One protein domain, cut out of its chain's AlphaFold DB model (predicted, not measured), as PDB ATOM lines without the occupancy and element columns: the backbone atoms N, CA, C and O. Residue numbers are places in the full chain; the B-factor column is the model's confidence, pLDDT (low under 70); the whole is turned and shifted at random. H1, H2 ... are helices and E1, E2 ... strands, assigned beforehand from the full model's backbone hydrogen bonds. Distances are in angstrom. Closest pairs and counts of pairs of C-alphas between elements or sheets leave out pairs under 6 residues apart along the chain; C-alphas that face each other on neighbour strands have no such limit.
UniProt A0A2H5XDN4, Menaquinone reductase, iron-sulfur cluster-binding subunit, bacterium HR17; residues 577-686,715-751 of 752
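Overview. This is residues 577 to 686 and 715 to 751 of the 752 residues of the protein "Menaquinone reductase, iron-sulfur cluster-binding subunit" of bacterium HR17 (UniProt A0A2H5XDN4). The model has two lobes: a strongly twisted sheet of E2, E3, E1 and E8, with the touching helices H1 and H3 near one end of E8, and a looser lobe of two small strand pairs, E4 with E5 and E6 with E7, and the short helix H2. The chain passes from the sheet lobe into the second lobe and comes back to add H3, E8 and H4. The printed part has 147 residues with four named helices and eight named strands, in the order E1 H1 E2 E3 E4 E5 H2 E6 E7 H3 E8 H4; the class is mixed, helices and strands, with under half of the residues in named elements. The large sheet has the order E2 E3 E1 E8, and it and both strand pairs are antiparallel. The whole is compact, with a radius of gyration of the C-alphas of 15.2 A and spans of 45 by 31 by 27 A.

Along the chain. Begin in the large sheet: find C-alpha 582 at (202.176, 152.012, 198.294), where E1, residues 582 to 586, begins. E2, residues 612 to 620, is 23.5 A long; E3, residues 622 to 629, is 20.9 A long and bends by 52 degrees at residue 625. E8 is residues 741 to 744. H1, residues 595 to 602, is 10.3 A long; H3 is residues 731 to 734. Beyond the large sheet, find E4 at residues 648 to 650, E5 at residues 657 to 659, H2 at residues 669 to 673, E6 at residues 680 to 683 and E7 at residues 716 to 719. H4, residues 746 to 749, ends at C-alpha 749, (196.803, 145.952, 191.777).

Arrangement. Look first at the hairpin E2 and E3, where N 618 and O 625 are 2.8 A apart. E1 is staggered: residues 585 to 586 pair with E3, N 585 to O 626 at 2.8 A, and 582 to 585 with E8, N 584 to O 742 at 2.9 A. E1, H1 and E2 form a split strand-helix-strand unit, two strands running the same way with E3 between them, and its crossover is right-handed. H1 touches H3, closest at the C-alphas of Cys 596 and Cys 732, 4.1 A. H3 only grazes the sheet, with residues 732 to 734; H4 is only just not on it, with 4 pairs of C-alphas within 10 A. In the hairpin E4 and E5, N 658 and O 649 are 2.8 A apart; in E6 and E7, N 682 and O 717 are 2.8 A apart. The closest C-alphas of H2 and E6, those of Leu 671 and Lys 680, are 6.4 A apart. Every O i to N i+4 pair is within hydrogen-bond range in H1 and H2; H3 and H4 are too short for one.

Size, cuts and confidence. The C-alphas farthest apart, those of Gly 621 and Ser 686, are 48.1 A apart. Residues 687 to 714 are not printed, and C-alphas 686 and 715 are 9.1 A apart across the cut. The links E3 to E4 and E7 to H3 are long. Mean pLDDT of the printed part is 82.2; 24 residues are under 70, among them 649 to 655 and 746 to 751.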
ATOM      1  N   PHE A 577     196.492 147.688 202.205       69.50
ATOM      2  CA  PHE A 577     195.285 148.189 201.536       69.50
ATOM      3  C   PHE A 577     194.772 149.556 202.028       69.50
ATOM      4  O   PHE A 577     193.883 150.112 201.388       69.50
ATOM      5  N   VAL A 578     195.315 150.106 203.123       66.69
ATOM      6  CA  VAL A 578     194.969 151.454 203.634       66.69
ATOM      7  C   VAL A 578     195.622 152.570 202.794       66.69
ATOM      8  O   VAL A 578     195.181 153.721 202.815       66.69
ATOM      9  N   GLY A 579     196.692 152.247 202.061       70.50
ATOM     10  CA  GLY A 579     197.435 153.186 201.220       70.50
ATOM     11  C   GLY A 579     196.901 153.307 199.794       70.50
ATOM     12  O   GLY A 579     196.544 152.295 199.199       70.50
ATOM     13  N   ASP A 580     196.959 154.512 199.219       70.56
ATOM     14  CA  ASP A 580     196.648 154.749 197.799       70.56
ATOM     15  C   ASP A 580     197.887 154.636 196.891       70.56
ATOM     16  O   ASP A 580     197.773 154.269 195.727       70.56
ATOM     17  N   ALA A 581     199.092 154.901 197.411       78.88
ATOM     18  CA  ALA A 581     200.330 154.921 196.621       78.88
ATOM     19  C   ALA A 581     201.471 154.154 197.306       78.88
ATOM     20  O   ALA A 581     202.549 154.691 197.613       78.88
ATOM     21  N   VAL A 582     201.235 152.872 197.574       87.25
ATOM     22  CA  VAL A 582     202.176 152.012 198.294       87.25
ATOM     23  C   VAL A 582     203.375 151.675 197.411       87.25
ATOM     24  O   VAL A 582     203.238 151.289 196.254       87.25
ATOM     25  N   MET A 583     204.581 151.814 197.964       93.56
ATOM     26  CA  MET A 583     205.792 151.349 197.292       93.56
ATOM     27  C   MET A 583     205.937 149.836 197.464       93.56
ATOM     28  O   MET A 583     206.007 149.355 198.591       93.56
ATOM     29  N   MET A 584     206.033 149.112 196.352       94.00
ATOM     30  CA  MET A 584     206.312 147.678 196.315       94.00
ATOM     31  C   MET A 584     207.613 147.426 195.553       94.00
ATOM     32  O   MET A 584     207.843 148.001 194.489       94.00
ATOM     33  N   ILE A 585     208.471 146.561 196.085       94.38
ATOM     34  CA  ILE A 585     209.683 146.084 195.419       94.38
ATOM     35  C   ILE A 585     209.530 144.591 195.132       94.38
ATOM     36  O   ILE A 585     209.468 143.786 196.057       94.38
ATOM     37  N   ASP A 586     209.514 144.228 193.854       92.19
ATOM     38  CA  ASP A 586     209.538 142.845 193.382       92.19
ATOM     39  C   ASP A 586     210.924 142.233 193.646       92.19
ATOM     40  O   ASP A 586     211.922 142.551 192.991       92.19
ATOM     41  N   LEU A 587     210.987 141.353 194.641       92.88
ATOM     42  CA  LEU A 587     212.206 140.678 195.075       92.88
ATOM     43  C   LEU A 587     212.702 139.632 194.072       92.88
ATOM     44  O   LEU A 587     213.882 139.290 194.125       92.88
ATOM     45  N   SER A 588     211.860 139.159 193.148       88.94
ATOM     46  CA  SER A 588     212.292 138.249 192.080       88.94
ATOM     47  C   SER A 588     213.135 138.964 191.017       88.94
ATOM     48  O   SER A 588     214.007 138.358 190.396       88.94
ATOM     49  N   ARG A 589     212.916 140.276 190.850       91.81
ATOM     50  CA  ARG A 589     213.637 141.133 189.895       91.81
ATOM     51  C   ARG A 589     214.720 141.979 190.554       91.81
ATOM     52  O   ARG A 589     215.680 142.369 189.893       91.81
ATOM     53  N   CYS A 590     214.569 142.319 191.832       94.06
ATOM     54  CA  CYS A 590     215.449 143.257 192.518       94.06
ATOM     55  C   CYS A 590     216.881 142.721 192.680       94.06
ATOM     56  O   CYS A 590     217.149 141.822 193.471       94.06
ATOM     57  N   ILE A 591     217.835 143.382 192.024       93.81
ATOM     58  CA  ILE A 591     219.277 143.097 192.140       93.81
ATOM     59  C   ILE A 591     219.968 143.845 193.295       93.81
ATOM     60  O   ILE A 591     221.191 143.854 193.380       93.81
ATOM     61  N   ARG A 592     219.200 144.522 194.163       92.38
ATOM     62  CA  ARG A 592     219.693 145.255 195.350       92.38
ATOM     63  C   ARG A 592     220.787 146.300 195.063       92.38
ATOM     64  O   ARG A 592     221.654 146.541 195.892       92.38
ATOM     65  N   CYS A 593     220.720 146.965 193.910       94.12
ATOM     66  CA  CYS A 593     221.713 147.970 193.503       94.12
ATOM     67  C   CYS A 593     221.674 149.286 194.307       94.12
ATOM     68  O   CYS A 593     222.627 150.051 194.256       94.12
ATOM     69  N   GLY A 594     220.577 149.585 195.015       92.12
ATOM     70  CA  GLY A 594     220.428 150.816 195.805       92.12
ATOM     71  C   GLY A 594     220.025 152.069 195.014       92.12
ATOM     72  O   GLY A 594     219.708 153.085 195.630       92.12
ATOM     73  N   ASN A 595     219.932 152.006 193.678       92.69
ATOM     74  CA  ASN A 595     219.599 153.165 192.834       92.69
ATOM     75  C   ASN A 595     218.298 153.871 193.228       92.69
ATOM     76  O   ASN A 595     218.218 155.089 193.127       92.69
ATOM     77  N   CYS A 596     217.288 153.138 193.705       93.12
ATOM     78  CA  CYS A 596     216.026 153.734 194.138       93.12
ATOM     79  C   CYS A 596     216.200 154.701 195.323       93.12
ATOM     80  O   CYS A 596     215.514 155.718 195.370       93.12
ATOM     81  N   VAL A 597     217.131 154.417 196.240       94.81
ATOM     82  CA  VAL A 597     217.464 155.269 197.395       94.81
ATOM     83  C   VAL A 597     218.255 156.479 196.935       94.81
ATOM     84  O   VAL A 597     217.887 157.606 197.258       94.81
ATOM     85  N   THR A 598     219.311 156.246 196.154       94.31
ATOM     86  CA  THR A 598     220.183 157.310 195.649       94.31
ATOM     87  C   THR A 598     219.393 158.303 194.803       94.31
ATOM     88  O   THR A 598     219.430 159.498 195.073       94.31
ATOM     89  N   ALA A 599     218.597 157.814 193.847       93.25
ATOM     90  CA  ALA A 599     217.747 158.654 193.011       93.25
ATOM     91  C   ALA A 599     216.679 159.390 193.829       93.25
ATOM     92  O   ALA A 599     216.374 160.540 193.536       93.25
ATOM     93  N   CYS A 600     216.129 158.758 194.875       94.69
ATOM     94  CA  CYS A 600     215.196 159.433 195.770       94.69
ATOM     95  C   CYS A 600     215.866 160.602 196.500       94.69
ATOM     96  O   CYS A 600     215.288 161.680 196.531       94.69
ATOM     97  N   GLY A 601     217.076 160.425 197.037       92.81
ATOM     98  CA  GLY A 601     217.821 161.518 197.667       92.81
ATOM     99  C   GLY A 601     218.153 162.644 196.689       92.81
ATOM    100  O   GLY A 601     217.881 163.799 196.986       92.81
ATOM    101  N   MET A 602     218.648 162.307 195.495       90.94
ATOM    102  CA  MET A 602     218.987 163.290 194.455       90.94
ATOM    103  C   MET A 602     217.777 164.067 193.922       90.94
ATOM    104  O   MET A 602     217.944 165.163 193.402       90.94
ATOM    105  N   ALA A 603     216.571 163.505 194.030       87.31
ATOM    106  CA  ALA A 603     215.344 164.163 193.596       87.31
ATOM    107  C   ALA A 603     214.840 165.244 194.567       87.31
ATOM    108  O   ALA A 603     213.896 165.950 194.227       87.31
ATOM    109  N   HIS A 604     215.417 165.368 195.764       87.88
ATOM    110  CA  HIS A 604     214.994 166.354 196.756       87.88
ATOM    111  C   HIS A 604     216.154 167.282 197.108       87.88
ATOM    112  O   HIS A 604     217.287 166.835 197.267       87.88
ATOM    113  N   ASP A 605     215.856 168.565 197.304       82.88
ATOM    114  CA  ASP A 605     216.864 169.599 197.580       82.88
ATOM    115  C   ASP A 605     217.662 169.349 198.870       82.88
ATOM    116  O   ASP A 605     218.785 169.825 199.021       82.88
ATOM    117  N   ASP A 606     217.100 168.580 199.808       84.00
ATOM    118  CA  ASP A 606     217.782 168.183 201.041       84.00
ATOM    119  C   ASP A 606     218.711 166.966 200.874       84.00
ATOM    120  O   ASP A 606     219.395 166.581 201.823       84.00
ATOM    121  N   GLY A 607     218.757 166.361 199.683       87.88
ATOM    122  CA  GLY A 607     219.599 165.212 199.363       87.88
ATOM    123  C   GLY A 607     219.171 163.906 200.037       87.88
ATOM    124  O   GLY A 607     219.912 162.920 199.982       87.88
ATOM    125  N   ILE A 608     218.013 163.864 200.709       89.44
ATOM    126  CA  ILE A 608     217.677 162.768 201.623       89.44
ATOM    127  C   ILE A 608     216.567 161.898 201.098       89.44
ATOM    128  O   ILE A 608     215.410 162.298 200.963       89.44
ATOM    129  N   SER A 609     216.938 160.631 200.921       93.31
ATOM    130  CA  SER A 609     216.017 159.579 200.543       93.31
ATOM    131  C   SER A 609     214.842 159.491 201.511       93.31
ATOM    132  O   SER A 609     214.991 159.382 202.731       93.31
ATOM    133  N   ARG A 610     213.651 159.449 200.924       93.69
ATOM    134  CA  ARG A 610     212.384 159.193 201.610       93.69
ATOM    135  C   ARG A 610     212.095 157.700 201.783       93.69
ATOM    136  O   ARG A 610     211.006 157.346 202.227       93.69
ATOM    137  N   ILE A 611     213.043 156.839 201.406       93.69
ATOM    138  CA  ILE A 611     212.943 155.382 201.496       93.69
ATOM    139  C   ILE A 611     213.676 154.892 202.742       93.69
ATOM    140  O   ILE A 611     214.866 155.161 202.908       93.69
ATOM    141  N   ASP A 612     212.972 154.155 203.599       90.31
ATOM    142  CA  ASP A 612     213.572 153.308 204.629       90.31
ATOM    143  C   ASP A 612     213.525 151.843 204.188       90.31
ATOM    144  O   ASP A 612     212.484 151.372 203.746       90.31
ATOM    145  N   TRP A 613     214.638 151.121 204.299       88.31
ATOM    146  CA  TRP A 613     214.716 149.709 203.903       88.31
ATOM    147  C   TRP A 613     214.242 148.733 204.987       88.31
ATOM    148  O   TRP A 613     214.398 147.524 204.838       88.31
ATOM    149  N   GLN A 614     213.635 149.238 206.058       89.50
ATOM    150  CA  GLN A 614     212.780 148.450 206.944       89.50
ATOM    151  C   GLN A 614     211.374 148.349 206.347       89.50
ATOM    152  O   GLN A 614     210.942 149.263 205.651       89.50
ATOM    153  N   GLY A 615     210.663 147.245 206.573       88.31
ATOM    154  CA  GLY A 615     209.353 147.047 205.957       88.31
ATOM    155  C   GLY A 615     208.848 145.614 206.001       88.31
ATOM    156  O   GLY A 615     209.541 144.712 206.477       88.31
ATOM    157  N   ALA A 616     207.652 145.416 205.457       89.25
ATOM    158  CA  ALA A 616     207.022 144.107 205.370       89.25
ATOM    159  C   ALA A 616     207.549 143.311 204.170       89.25
ATOM    160  O   ALA A 616     207.727 143.854 203.076       89.25
ATOM    161  N   VAL A 617     207.767 142.011 204.360       90.88
ATOM    162  CA  VAL A 617     208.125 141.071 203.290       90.88
ATOM    163  C   VAL A 617     206.973 140.097 203.105       90.88
ATOM    164  O   VAL A 617     206.574 139.422 204.049       90.88
ATOM    165  N   VAL A 618     206.478 140.000 201.876       86.06
ATOM    166  CA  VAL A 618     205.412 139.077 201.490       86.06
ATOM    167  C   VAL A 618     206.021 137.893 200.739       86.06
ATOM    168  O   VAL A 618     206.952 138.039 199.933       86.06
ATOM    169  N   SER A 619     205.530 136.698 201.054       81.75
ATOM    170  CA  SER A 619     206.089 135.432 200.588       81.75
ATOM    171  C   SER A 619     205.012 134.380 200.340       81.75
ATOM    172  O   SER A 619     204.092 134.219 201.137       81.75
ATOM    173  N   ASP A 620     205.194 133.619 199.264       78.12
ATOM    174  CA  ASP A 620     204.453 132.388 198.971       78.12
ATOM    175  C   ASP A 620     205.469 131.241 198.839       78.12
ATOM    176  O   ASP A 620     205.974 130.918 197.764       78.12
ATOM    177  N   GLY A 621     205.968 130.767 199.985       79.12
ATOM    178  CA  GLY A 621     207.089 129.818 200.077       79.12
ATOM    179  C   GLY A 621     208.475 130.407 199.755       79.12
ATOM    180  O   GLY A 621     209.484 129.918 200.267       79.12
ATOM    181  N   LYS A 622     208.549 131.486 198.967       80.19
ATOM    182  CA  LYS A 622     209.747 132.317 198.756       80.19
ATOM    183  C   LYS A 622     209.376 133.808 198.804       80.19
ATOM    184  O   LYS A 622     208.303 134.166 198.318       80.19
ATOM    185  N   PRO A 623     210.233 134.689 199.359       85.06
ATOM    186  CA  PRO A 623     210.004 136.132 199.328       85.06
ATOM    187  C   PRO A 623     209.913 136.650 197.892       85.06
ATOM    188  O   PRO A 623     210.846 136.442 197.115       85.06
ATOM    189  N   PHE A 624     208.826 137.344 197.555       87.75
ATOM    190  CA  PHE A 624     208.642 137.905 196.211       87.75
ATOM    191  C   PHE A 624     208.285 139.395 196.211       87.75
ATOM    192  O   PHE A 624     208.591 140.069 195.236       87.75
ATOM    193  N   ALA A 625     207.722 139.945 197.291       90.75
ATOM    194  CA  ALA A 625     207.411 141.372 197.380       90.75
ATOM    195  C   ALA A 625     207.900 141.973 198.702       90.75
ATOM    196  O   ALA A 625     207.810 141.354 199.762       90.75
ATOM    197  N   PHE A 626     208.427 143.192 198.635       94.12
ATOM    198  CA  PHE A 626     208.892 143.958 199.785       94.12
ATOM    199  C   PHE A 626     208.259 145.350 199.810       94.12
ATOM    200  O   PHE A 626     208.269 146.061 198.805       94.12
ATOM    201  N   PHE A 627     207.739 145.741 200.970       93.25
ATOM    202  CA  PHE A 627     207.020 146.989 201.209       93.25
ATOM    203  C   PHE A 627     207.793 147.847 202.218       93.25
ATOM    204  O   PHE A 627     207.565 147.722 203.425       93.25
ATOM    205  N   PRO A 628     208.732 148.695 201.755       93.69
ATOM    206  CA  PRO A 628     209.536 149.541 202.635       93.69
ATOM    207  C   PRO A 628     208.685 150.574 203.396       93.69
ATOM    208  O   PRO A 628     207.623 150.981 202.916       93.69
ATOM    209  N   PHE A 629     209.173 151.064 204.544       93.19
ATOM    210  CA  PHE A 629     208.555 152.166 205.291       93.19
ATOM    211  C   PHE A 629     208.699 153.471 204.506       93.19
ATOM    212  O   PHE A 629     209.637 154.257 204.648       93.19
ATOM    213  N   VAL A 630     207.732 153.673 203.623       93.81
ATOM    214  CA  VAL A 630     207.593 154.815 202.730       93.81
ATOM    215  C   VAL A 630     206.161 155.300 202.837       93.81
ATOM    216  O   VAL A 630     205.247 154.506 203.061       93.81
ATOM    217  N   CYS A 631     205.949 156.611 202.689       92.69
ATOM    218  CA  CYS A 631     204.600 157.165 202.770       92.69
ATOM    219  C   CYS A 631     203.684 156.439 201.780       92.69
ATOM    220  O   CYS A 631     204.000 156.350 200.591       92.69
ATOM    221  N   ARG A 632     202.578 155.920 202.319       89.75
ATOM    222  CA  ARG A 632     201.558 155.159 201.593       89.75
ATOM    223  C   ARG A 632     200.459 156.048 201.005       89.75
ATOM    224  O   ARG A 632     199.620 155.536 200.279       89.75
ATOM    225  N   HIS A 633     200.467 157.352 201.318       80.25
ATOM    226  CA  HIS A 633     199.414 158.305 200.942       80.25
ATOM    227  C   HIS A 633     198.032 157.772 201.339       80.25
ATOM    228  O   HIS A 633     197.173 157.549 200.504       80.25
ATOM    229  N   CYS A 634     197.886 157.460 202.628       73.25
ATOM    230  CA  CYS A 634     196.721 156.763 203.158       73.25
ATOM    231  C   CYS A 634     195.421 157.525 202.902       73.25
ATOM    232  O   CYS A 634     195.384 158.749 203.040       73.25
ATOM    233  N   LEU A 635     194.349 156.772 202.660       62.22
ATOM    234  CA  LEU A 635     192.987 157.305 202.651       62.22
ATOM    235  C   LEU A 635     192.631 157.982 203.975       62.22
ATOM    236  O   LEU A 635     191.947 159.004 203.969       62.22
ATOM    237  N   ASP A 636     193.119 157.412 205.083       63.72
ATOM    238  CA  ASP A 636     192.986 157.955 206.430       63.72
ATOM    239  C   ASP A 636     194.337 158.469 206.962       63.72
ATOM    240  O   ASP A 636     195.176 157.696 207.445       63.72
ATOM    241  N   PRO A 637     194.635 159.769 206.814       70.38
ATOM    242  CA  PRO A 637     195.944 160.316 207.127       70.38
ATOM    243  C   PRO A 637     196.083 160.646 208.619       70.38
ATOM    244  O   PRO A 637     196.216 161.812 208.983       70.38
ATOM    245  N   VAL A 638     196.178 159.639 209.495       71.19
ATOM    246  CA  VAL A 638     196.438 159.831 210.946       71.19
ATOM    247  C   VAL A 638     197.612 160.758 211.248       71.19
ATOM    248  O   VAL A 638     197.585 161.533 212.201       71.19
ATOM    249  N   CYS A 639     198.622 160.761 210.379       80.12
ATOM    250  CA  CYS A 639     199.775 161.648 210.477       80.12
ATOM    251  C   CYS A 639     199.448 163.153 210.390       80.12
ATOM    252  O   CYS A 639     200.271 163.962 210.813       80.12
ATOM    253  N   MET A 640     198.279 163.542 209.868       78.00
ATOM    254  CA  MET A 640     197.814 164.935 209.836       78.00
ATOM    255  C   MET A 640     197.265 165.418 211.182       78.00
ATOM    256  O   MET A 640     197.186 166.627 211.420       78.00
ATOM    257  N   ARG A 641     196.904 164.485 212.066       65.12
ATOM    258  CA  ARG A 641     196.347 164.784 213.381       65.12
ATOM    259  C   ARG A 641     197.377 165.512 214.245       65.12
ATOM    260  O   ARG A 641     198.577 165.248 214.152       65.12
ATOM    261  N   ASP A 642     196.902 166.440 215.069       69.94
ATOM    262  CA  ASP A 642     197.702 167.179 216.055       69.94
ATOM    263  C   ASP A 642     198.845 168.022 215.461       69.94
ATOM    264  O   ASP A 642     199.748 168.443 216.183       69.94
ATOM    265  N   CYS A 643     198.834 168.292 214.146       74.00
ATOM    266  CA  CYS A 643     199.751 169.259 213.554       74.00
ATOM    267  C   CYS A 643     199.293 170.683 213.922       74.00
ATOM    268  O   CYS A 643     198.296 171.157 213.368       74.00
ATOM    269  N   PRO A 644     200.014 171.395 214.811       65.88
ATOM    270  CA  PRO A 644     199.563 172.681 215.344       65.88
ATOM    271  C   PRO A 644     199.590 173.795 214.295       65.88
ATOM    272  O   PRO A 644     198.881 174.783 214.427       65.88
ATOM    273  N   THR A 645     200.405 173.632 213.251       70.31
ATOM    274  CA  THR A 645     200.612 174.628 212.193       70.31
ATOM    275  C   THR A 645     200.033 174.213 210.852       70.31
ATOM    276  O   THR A 645     200.351 174.842 209.851       70.31
ATOM    277  N   THR A 646     199.283 173.103 210.816       65.06
ATOM    278  CA  THR A 646     198.733 172.514 209.583       65.06
ATOM    279  C   THR A 646     199.757 172.296 208.460       65.06
ATOM    280  O   THR A 646     199.423 172.223 207.282       65.06
ATOM    281  N   ALA A 647     201.028 172.116 208.831       75.38
ATOM    282  CA  ALA A 647     202.116 171.891 207.890       75.38
ATOM    283  C   ALA A 647     201.958 170.601 207.078       75.38
ATOM    284  O   ALA A 647     202.496 170.518 205.981       75.38
ATOM    285  N   ILE A 648     201.254 169.594 207.598       77.62
ATOM    286  CA  ILE A 648     200.941 168.353 206.884       77.62
ATOM    287  C   ILE A 648     199.461 168.330 206.490       77.62
ATOM    288  O   ILE A 648     198.593 168.615 207.314       77.62
ATOM    289  N   PHE A 649     199.177 167.999 205.231       65.25
ATOM    290  CA  PHE A 649     197.829 168.056 204.668       65.25
ATOM    291  C   PHE A 649     197.672 167.166 203.434       65.25
ATOM    292  O   PHE A 649     198.666 166.672 202.900       65.25
ATOM    293  N   ARG A 650     196.422 166.961 203.007       65.38
ATOM    294  CA  ARG A 650     196.034 166.156 201.844       65.38
ATOM    295  C   ARG A 650     195.564 167.059 200.698       65.38
ATOM    296  O   ARG A 650     194.819 168.004 200.950       65.38
ATOM    297  N   SER A 651     195.996 166.779 199.467       57.03
ATOM    298  CA  SER A 651     195.437 167.383 198.248       57.03
ATOM    299  C   SER A 651     194.044 166.819 197.990       57.03
ATOM    300  O   SER A 651     193.831 165.611 198.069       57.03
ATOM    301  N   GLU A 652     193.113 167.695 197.620       45.38
ATOM    302  CA  GLU A 652     191.770 167.308 197.177       45.38
ATOM    303  C   GLU A 652     191.747 166.720 195.768       45.38
ATOM    304  O   GLU A 652     190.823 165.992 195.421       45.38
ATOM    305  N   THR A 653     192.740 167.046 194.943       42.78
ATOM    306  CA  THR A 653     192.759 166.688 193.525       42.78
ATOM    307  C   THR A 653     193.501 165.383 193.279       42.78
ATOM    308  O   THR A 653     193.035 164.559 192.496       42.78
ATOM    309  N   THR A 654     194.655 165.196 193.919       53.28
ATOM    310  CA  THR A 654     195.474 163.991 193.756       53.28
ATOM    311  C   THR A 654     195.253 162.999 194.893       53.28
ATOM    312  O   THR A 654     195.693 161.858 194.803       53.28
ATOM    313  N   GLY A 655     194.603 163.416 195.988       59.59
ATOM    314  CA  GLY A 655     194.483 162.613 197.206       59.59
ATOM    315  C   GLY A 655     195.808 162.460 197.966       59.59
ATOM    316  O   GLY A 655     195.853 161.792 199.002       59.59
ATOM    317  N   GLU A 656     196.893 163.076 197.490       72.25
ATOM    318  CA  GLU A 656     198.229 162.908 198.047       72.25
ATOM    319  C   GLU A 656     198.394 163.672 199.360       72.25
ATOM    320  O   GLU A 656     197.943 164.802 199.499       72.25
ATOM    321  N   ILE A 657     199.117 163.102 200.319       75.50
ATOM    322  CA  ILE A 657     199.495 163.799 201.555       75.50
ATOM    323  C   ILE A 657     200.856 164.465 201.335       75.50
ATOM    324  O   ILE A 657     201.727 163.862 200.711       75.50
ATOM    325  N   PHE A 658     201.115 165.654 201.875       82.31
ATOM    326  CA  PHE A 658     202.418 166.334 201.784       82.31
ATOM    327  C   PHE A 658     202.675 167.251 202.977       82.31
ATOM    328  O   PHE A 658     201.770 167.566 203.748       82.31
ATOM    329  N   ILE A 659     203.947 167.622 203.155       83.69
ATOM    330  CA  ILE A 659     204.412 168.493 204.236       83.69
ATOM    331  C   ILE A 659     204.960 169.780 203.621       83.69
ATOM    332  O   ILE A 659     205.840 169.718 202.769       83.69
ATOM    333  N   ARG A 660     204.448 170.927 204.069       79.62
ATOM    334  CA  ARG A 660     204.937 172.282 203.787       79.62
ATOM    335  C   ARG A 660     206.121 172.604 204.704       79.62
ATOM    336  O   ARG A 660     205.907 172.784 205.908       79.62
ATOM    337  N   PRO A 661     207.360 172.687 204.183       79.44
ATOM    338  CA  PRO A 661     208.527 173.001 205.006       79.44
ATOM    339  C   PRO A 661     208.441 174.397 205.637       79.44
ATOM    340  O   PRO A 661     208.893 174.579 206.761       79.44
ATOM    341  N   ASP A 662     207.796 175.350 204.955       75.56
ATOM    342  CA  ASP A 662     207.573 176.733 205.400       75.56
ATOM    343  C   ASP A 662     206.673 176.847 206.638       75.56
ATOM    344  O   ASP A 662     206.818 177.787 207.416       75.56
ATOM    345  N   LEU A 663     205.760 175.891 206.841       75.75
ATOM    346  CA  LEU A 663     204.864 175.852 208.004       75.75
ATOM    347  C   LEU A 663     205.344 174.897 209.101       75.75
ATOM    348  O   LEU A 663     204.789 174.872 210.203       75.75
ATOM    349  N   CYS A 664     206.314 174.036 208.807       82.25
ATOM    350  CA  CYS A 664     206.715 172.982 209.722       82.25
ATOM    351  C   CYS A 664     207.590 173.547 210.848       82.25
ATOM    352  O   CYS A 664     208.710 173.990 210.624       82.25
ATOM    353  N   ILE A 665     207.102 173.456 212.088       84.38
ATOM    354  CA  ILE A 665     207.842 173.896 213.287       84.38
ATOM    355  C   ILE A 665     208.601 172.760 213.989       84.38
ATOM    356  O   ILE A 665     209.071 172.920 215.112       84.38
ATOM    357  N   GLY A 666     208.662 171.569 213.389       88.88
ATOM    358  CA  GLY A 666     209.416 170.452 213.964       88.88
ATOM    359  C   GLY A 666     208.814 169.807 215.222       88.88
ATOM    360  O   GLY A 666     209.527 169.135 215.967       88.88
ATOM    361  N   CYS A 667     207.507 169.959 215.472       89.44
ATOM    362  CA  CYS A 667     206.821 169.474 216.687       89.44
ATOM    363  C   CYS A 667     206.757 167.935 216.840       89.44
ATOM    364  O   CYS A 667     206.428 167.415 217.911       89.44
ATOM    365  N   ARG A 668     207.073 167.190 215.770       91.94
ATOM    366  CA  ARG A 668     207.076 165.715 215.704       91.94
ATOM    367  C   ARG A 668     205.709 165.039 215.918       91.94
ATOM    368  O   ARG A 668     205.676 163.834 216.138       91.94
ATOM    369  N   ALA A 669     204.594 165.769 215.841       84.31
ATOM    370  CA  ALA A 669     203.255 165.176 215.950       84.31
ATOM    371  C   ALA A 669     203.007 164.130 214.850       84.31
ATOM    372  O   ALA A 669     202.748 162.969 215.143       84.31
ATOM    373  N   CYS A 670     203.232 164.508 213.589       87.00
ATOM    374  CA  CYS A 670     203.079 163.610 212.444       87.00
ATOM    375  C   CYS A 670     203.975 162.359 212.522       87.00
ATOM    376  O   CYS A 670     203.524 161.273 212.171       87.00
ATOM    377  N   LEU A 671     205.208 162.494 213.031       92.38
ATOM    378  CA  LEU A 671     206.121 161.372 213.284       92.38
ATOM    379  C   LEU A 671     205.495 160.357 214.247       92.38
ATOM    380  O   LEU A 671     205.475 159.172 213.941       92.38
ATOM    381  N   ARG A 672     204.987 160.823 215.397       88.06
ATOM    382  CA  ARG A 672     204.358 159.958 216.408       88.06
ATOM    383  C   ARG A 672     203.065 159.323 215.902       88.06
ATOM    384  O   ARG A 672     202.765 158.196 216.266       88.06
ATOM    385  N   ASN A 673     202.332 160.045 215.060       81.31
ATOM    386  CA  ASN A 673     201.022 159.626 214.579       81.31
ATOM    387  C   ASN A 673     201.086 158.696 213.358       81.31
ATOM    388  O   ASN A 673     200.060 158.149 212.977       81.31
ATOM    389  N   CYS A 674     202.241 158.523 212.705       86.62
ATOM    390  CA  CYS A 674     202.363 157.627 211.556       86.62
ATOM    391  C   CYS A 674     202.634 156.178 212.011       86.62
ATOM    392  O   CYS A 674     203.759 155.890 212.425       86.62
ATOM    393  N   PRO A 675     201.681 155.238 211.863       82.06
ATOM    394  CA  PRO A 675     201.864 153.851 212.304       82.06
ATOM    395  C   PRO A 675     202.845 153.072 211.415       82.06
ATOM    396  O   PRO A 675     203.361 152.036 211.812       82.06
ATOM    397  N   TYR A 676     203.131 153.583 210.216       86.81
ATOM    398  CA  TYR A 676     203.924 152.896 209.193       86.81
ATOM    399  C   TYR A 676     205.391 153.337 209.150       86.81
ATOM    400  O   TYR A 676     206.087 153.029 208.185       86.81
ATOM    401  N   GLY A 677     205.844 154.141 210.120       85.75
ATOM    402  CA  GLY A 677     207.234 154.613 210.188       85.75
ATOM    403  C   GLY A 677     207.677 155.471 208.993       85.75
ATOM    404  O   GLY A 677     208.868 155.635 208.748       85.75
ATOM    405  N   ALA A 678     206.730 156.017 208.227       92.25
ATOM    406  CA  ALA A 678     207.001 156.665 206.943       92.25
ATOM    407  C   ALA A 678     207.478 158.126 207.044       92.25
ATOM    408  O   ALA A 678     207.849 158.726 206.030       92.25
ATOM    409  N   ILE A 679     207.410 158.722 208.236       93.88
ATOM    410  CA  ILE A 679     207.804 160.110 208.496       93.88
ATOM    411  C   ILE A 679     209.120 160.106 209.265       93.88
ATOM    412  O   ILE A 679     209.294 159.328 210.197       93.88
ATOM    413  N   LYS A 680     210.045 160.989 208.888       91.88
ATOM    414  CA  LYS A 680     211.339 161.176 209.557       91.88
ATOM    415  C   LYS A 680     211.529 162.645 209.909       91.88
ATOM    416  O   LYS A 680     210.915 163.515 209.303       91.88
ATOM    417  N   MET A 681     212.387 162.926 210.884       92.25
ATOM    418  CA  MET A 681     212.791 164.295 211.211       92.25
ATOM    419  C   MET A 681     214.190 164.547 210.667       92.25
ATOM    420  O   MET A 681     215.091 163.746 210.916       92.25
ATOM    421  N   HIS A 682     214.379 165.650 209.949       87.19
ATOM    422  CA  HIS A 682     215.652 165.983 209.332       87.19
ATOM    423  C   HIS A 682     216.017 167.468 209.455       87.19
ATOM    424  O   HIS A 682     215.153 168.337 209.443       87.19
ATOM    425  N   LEU A 683     217.314 167.753 209.595       82.62
ATOM    426  CA  LEU A 683     217.861 169.104 209.694       82.62
ATOM    427  C   LEU A 683     218.058 169.690 208.296       82.62
ATOM    428  O   LEU A 683     219.085 169.456 207.662       82.62
ATOM    429  N   VAL A 684     217.101 170.479 207.819       66.50
ATOM    430  CA  VAL A 684     217.191 171.062 206.477       66.50
ATOM    431  C   VAL A 684     218.149 172.251 206.511       66.50
ATOM    432  O   VAL A 684     217.838 173.307 207.061       66.50
ATOM    433  N   ARG A 685     219.349 172.080 205.945       59.56
ATOM    434  CA  ARG A 685     220.270 173.197 205.699       59.56
ATOM    435  C   ARG A 685     219.714 174.015 204.537       59.56
ATOM    436  O   ARG A 685     219.478 173.458 203.470       59.56
ATOM    437  N   SER A 686     219.500 175.316 204.735       48.75
ATOM    438  CA  SER A 686     219.168 176.212 203.627       48.75
ATOM    439  C   SER A 686     220.262 176.107 202.563       48.75
ATOM    440  O   SER A 686     221.450 176.216 202.875       48.75
ATOM    441  N   PRO A 715     216.659 174.234 210.972       71.50
ATOM    442  CA  PRO A 715     215.378 173.821 211.521       71.50
ATOM    443  C   PRO A 715     215.180 172.317 211.299       71.50
ATOM    444  O   PRO A 715     215.421 171.783 210.214       71.50
ATOM    445  N   LEU A 716     214.765 171.619 212.358       86.62
ATOM    446  CA  LEU A 716     214.437 170.201 212.293       86.62
ATOM    447  C   LEU A 716     213.022 170.044 211.728       86.62
ATOM    448  O   LEU A 716     212.043 170.259 212.440       86.62
ATOM    449  N   LEU A 717     212.912 169.649 210.466       90.50
ATOM    450  CA  LEU A 717     211.648 169.543 209.743       90.50
ATOM    451  C   LEU A 717     211.219 168.086 209.577       90.50
ATOM    452  O   LEU A 717     212.044 167.173 209.543       90.50
ATOM    453  N   ALA A 718     209.911 167.866 209.489       93.00
ATOM    454  CA  ALA A 718     209.366 166.558 209.152       93.00
ATOM    455  C   ALA A 718     209.468 166.329 207.639       93.00
ATOM    456  O   ALA A 718     209.079 167.187 206.848       93.00
ATOM    457  N   ILE A 719     209.960 165.159 207.247       92.31
ATOM    458  CA  ILE A 719     210.113 164.728 205.859       92.31
ATOM    459  C   ILE A 719     209.421 163.383 205.649       92.31
ATOM    460  O   ILE A 719     209.360 162.539 206.546       92.31
ATOM    461  N   LYS A 720     208.898 163.172 204.445       93.25
ATOM    462  CA  LYS A 720     208.298 161.913 203.995       93.25
ATOM    463  C   LYS A 720     208.326 161.862 202.471       93.25
ATOM    464  O   LYS A 720     208.640 162.861 201.832       93.25
ATOM    465  N   CYS A 721     207.971 160.722 201.888       92.88
ATOM    466  CA  CYS A 721     207.765 160.655 200.443       92.88
ATOM    467  C   CYS A 721     206.560 161.511 200.036       92.88
ATOM    468  O   CYS A 721     205.533 161.483 200.711       92.88
ATOM    469  N   ASP A 722     206.707 162.266 198.958       87.81
ATOM    470  CA  ASP A 722     205.717 163.151 198.337       87.81
ATOM    471  C   ASP A 722     205.450 162.758 196.872       87.81
ATOM    472  O   ASP A 722     205.011 163.579 196.078       87.81
ATOM    473  N   LEU A 723     205.776 161.511 196.513       88.19
ATOM    474  CA  LEU A 723     205.700 160.967 195.153       88.19
ATOM    475  C   LEU A 723     206.501 161.754 194.099       88.19
ATOM    476  O   LEU A 723     206.182 161.675 192.918       88.19
ATOM    477  N   CYS A 724     207.591 162.424 194.505       85.94
ATOM    478  CA  CYS A 724     208.408 163.271 193.625       85.94
ATOM    479  C   CYS A 724     207.575 164.397 193.003       85.94
ATOM    480  O   CYS A 724     207.670 164.681 191.808       85.94
ATOM    481  N   ARG A 725     206.731 165.019 193.829       77.06
ATOM    482  CA  ARG A 725     205.851 166.108 193.421       77.06
ATOM    483  C   ARG A 725     206.603 167.167 192.610       77.06
ATOM    484  O   ARG A 725     207.662 167.641 193.007       77.06
ATOM    485  N   GLY A 726     206.007 167.568 191.490       70.94
ATOM    486  CA  GLY A 726     206.594 168.537 190.560       70.94
ATOM    487  C   GLY A 726     207.515 167.917 189.505       70.94
ATOM    488  O   GLY A 726     207.947 168.623 188.598       70.94
ATOM    489  N   MET A 727     207.775 166.608 189.569       73.81
ATOM    490  CA  MET A 727     208.473 165.862 188.522       73.81
ATOM    491  C   MET A 727     207.488 165.075 187.654       73.81
ATOM    492  O   MET A 727     206.431 164.646 188.110       73.81
ATOM    493  N   ALA A 728     207.865 164.829 186.398       71.88
ATOM    494  CA  ALA A 728     207.074 164.016 185.469       71.88
ATOM    495  C   ALA A 728     207.100 162.508 185.796       71.88
ATOM    496  O   ALA A 728     206.381 161.725 185.180       71.88
ATOM    497  N   PHE A 729     207.961 162.083 186.720       77.06
ATOM    498  CA  PHE A 729     208.153 160.686 187.086       77.06
ATOM    499  C   PHE A 729     208.573 160.556 188.551       77.06
ATOM    500  O   PHE A 729     209.143 161.467 189.148       77.06
ATOM    501  N   GLN A 730     208.360 159.369 189.115       85.88
ATOM    502  CA  GLN A 730     208.831 159.024 190.455       85.88
ATOM    503  C   GLN A 730     210.267 158.506 190.364       85.88
ATOM    504  O   GLN A 730     210.523 157.452 189.773       85.88
ATOM    505  N   ALA A 731     211.215 159.228 190.963       87.00
ATOM    506  CA  ALA A 731     212.645 158.964 190.802       87.00
ATOM    507  C   ALA A 731     213.045 157.525 191.170       87.00
ATOM    508  O   ALA A 731     213.859 156.919 190.472       87.00
ATOM    509  N   CYS A 732     212.441 156.959 192.221       91.62
ATOM    510  CA  CYS A 732     212.738 155.604 192.684       91.62
ATOM    511  C   CYS A 732     212.249 154.497 191.736       91.62
ATOM    512  O   CYS A 732     212.892 153.450 191.661       91.62
ATOM    513  N   VAL A 733     211.143 154.731 191.022       90.12
ATOM    514  CA  VAL A 733     210.585 153.815 190.017       90.12
ATOM    515  C   VAL A 733     211.401 153.925 188.730       90.12
ATOM    516  O   VAL A 733     211.932 152.927 188.247       90.12
ATOM    517  N   TYR A 734     211.581 155.152 188.230       89.50
ATOM    518  CA  TYR A 734     212.251 155.428 186.956       89.50
ATOM    519  C   TYR A 734     213.704 154.930 186.913       89.50
ATOM    520  O   TYR A 734     214.143 154.370 185.914       89.50
ATOM    521  N   HIS A 735     214.456 155.083 188.011       90.44
ATOM    522  CA  HIS A 735     215.870 154.686 188.071       90.44
ATOM    523  C   HIS A 735     216.091 153.222 188.475       90.44
ATOM    524  O   HIS A 735     217.231 152.821 188.731       90.44
ATOM    525  N   CYS A 736     215.036 152.404 188.556       90.25
ATOM    526  CA  CYS A 736     215.194 150.977 188.787       90.25
ATOM    527  C   CYS A 736     215.631 150.280 187.483       90.25
ATOM    528  O   CYS A 736     214.804 150.110 186.586       90.25
ATOM    529  N   PRO A 737     216.887 149.799 187.368       84.25
ATOM    530  CA  PRO A 737     217.417 149.287 186.097       84.25
ATOM    531  C   PRO A 737     216.723 148.001 185.627       84.25
ATOM    532  O   PRO A 737     216.796 147.633 184.462       84.25
ATOM    533  N   VAL A 738     216.064 147.308 186.553       88.12
ATOM    534  CA  VAL A 738     215.407 146.017 186.348       88.12
ATOM    535  C   VAL A 738     213.885 146.129 186.463       88.12
ATOM    536  O   VAL A 738     213.211 145.104 186.399       88.12
ATOM    537  N   GLY A 739     213.329 147.338 186.645       88.81
ATOM    538  CA  GLY A 739     211.882 147.556 186.801       88.81
ATOM    539  C   GLY A 739     211.265 146.810 187.990       88.81
ATOM    540  O   GLY A 739     210.143 146.325 187.904       88.81
ATOM    541  N   ALA A 740     212.022 146.645 189.076       92.25
ATOM    542  CA  ALA A 740     211.577 145.960 190.287       92.25
ATOM    543  C   ALA A 740     210.795 146.866 191.251       92.25
ATOM    544  O   ALA A 740     210.154 146.350 192.155       92.25
ATOM    545  N   VAL A 741     210.860 148.194 191.114       93.06
ATOM    546  CA  VAL A 741     210.203 149.142 192.031       93.06
ATOM    547  C   VAL A 741     208.909 149.653 191.413       93.06
ATOM    548  O   VAL A 741     208.926 150.158 190.296       93.06
ATOM    549  N   TRP A 742     207.821 149.578 192.173       88.31
ATOM    550  CA  TRP A 742     206.476 149.948 191.755       88.31
ATOM    551  C   TRP A 742     205.832 150.881 192.778       88.31
ATOM    552  O   TRP A 742     206.066 150.760 193.984       88.31
ATOM    553  N   ARG A 743     204.989 151.794 192.292       85.31
ATOM    554  CA  ARG A 743     203.955 152.451 193.092       85.31
ATOM    555  C   ARG A 743     202.634 151.825 192.711       85.31
ATOM    556  O   ARG A 743     202.237 151.910 191.555       85.31
ATOM    557  N   ILE A 744     202.017 151.156 193.668       81.25
ATOM    558  CA  ILE A 744     200.779 150.429 193.452       81.25
ATOM    559  C   ILE A 744     199.677 151.043 194.299       81.25
ATOM    560  O   ILE A 744     199.906 151.428 195.449       81.25
ATOM    561  N   GLU A 745     198.479 151.070 193.733       73.38
ATOM    562  CA  GLU A 745     197.250 151.151 194.501       73.38
ATOM    563  C   GLU A 745     196.829 149.707 194.820       73.38
ATOM    564  O   GLU A 745     196.367 148.991 193.925       73.38
ATOM    565  N   PRO A 746     197.018 149.211 196.056       69.00
ATOM    566  CA  PRO A 746     196.901 147.781 196.354       69.00
ATOM    567  C   PRO A 746     195.513 147.210 196.064       69.00
ATOM    568  O   PRO A 746     195.380 146.049 195.680       69.00
ATOM    569  N   ARG A 747     194.473 148.035 196.222       65.56
ATOM    570  CA  ARG A 747     193.077 147.653 195.975       65.56
ATOM    571  C   ARG A 747     192.807 147.349 194.502       65.56
ATOM    572  O   ARG A 747     191.973 146.495 194.226       65.56
ATOM    573  N   GLN A 748     193.511 148.002 193.582       63.66
ATOM    574  CA  GLN A 748     193.425 147.725 192.147       63.66
ATOM    575  C   GLN A 748     194.435 146.654 191.734       63.66
ATOM    576  O   GLN A 748     194.074 145.690 191.067       63.66
ATOM    577  N   PHE A 749     195.680 146.787 192.197       69.00
ATOM    578  CA  PHE A 749     196.803 145.952 191.777       69.00
ATOM    579  C   PHE A 749     196.635 144.468 192.126       69.00
ATOM    580  O   PHE A 749     197.020 143.617 191.338       69.00
ATOM    581  N   PHE A 750     196.058 144.146 193.288       68.38
ATOM    582  CA  PHE A 750     195.838 142.754 193.711       68.38
ATOM    583  C   PHE A 750     194.430 142.226 193.382       68.38
ATOM    584  O   PHE A 750     194.076 141.128 193.806       68.38
ATOM    585  N   ARG A 751     193.596 143.012 192.682       54.34
ATOM    586  CA  ARG A 751     192.304 142.553 192.134       54.34
ATOM    587  C   ARG A 751     192.428 142.026 190.701       54.34
ATOM    588  O   ARG A 751     191.578 141.232 190.300       54.34
TER     589      ARG A 751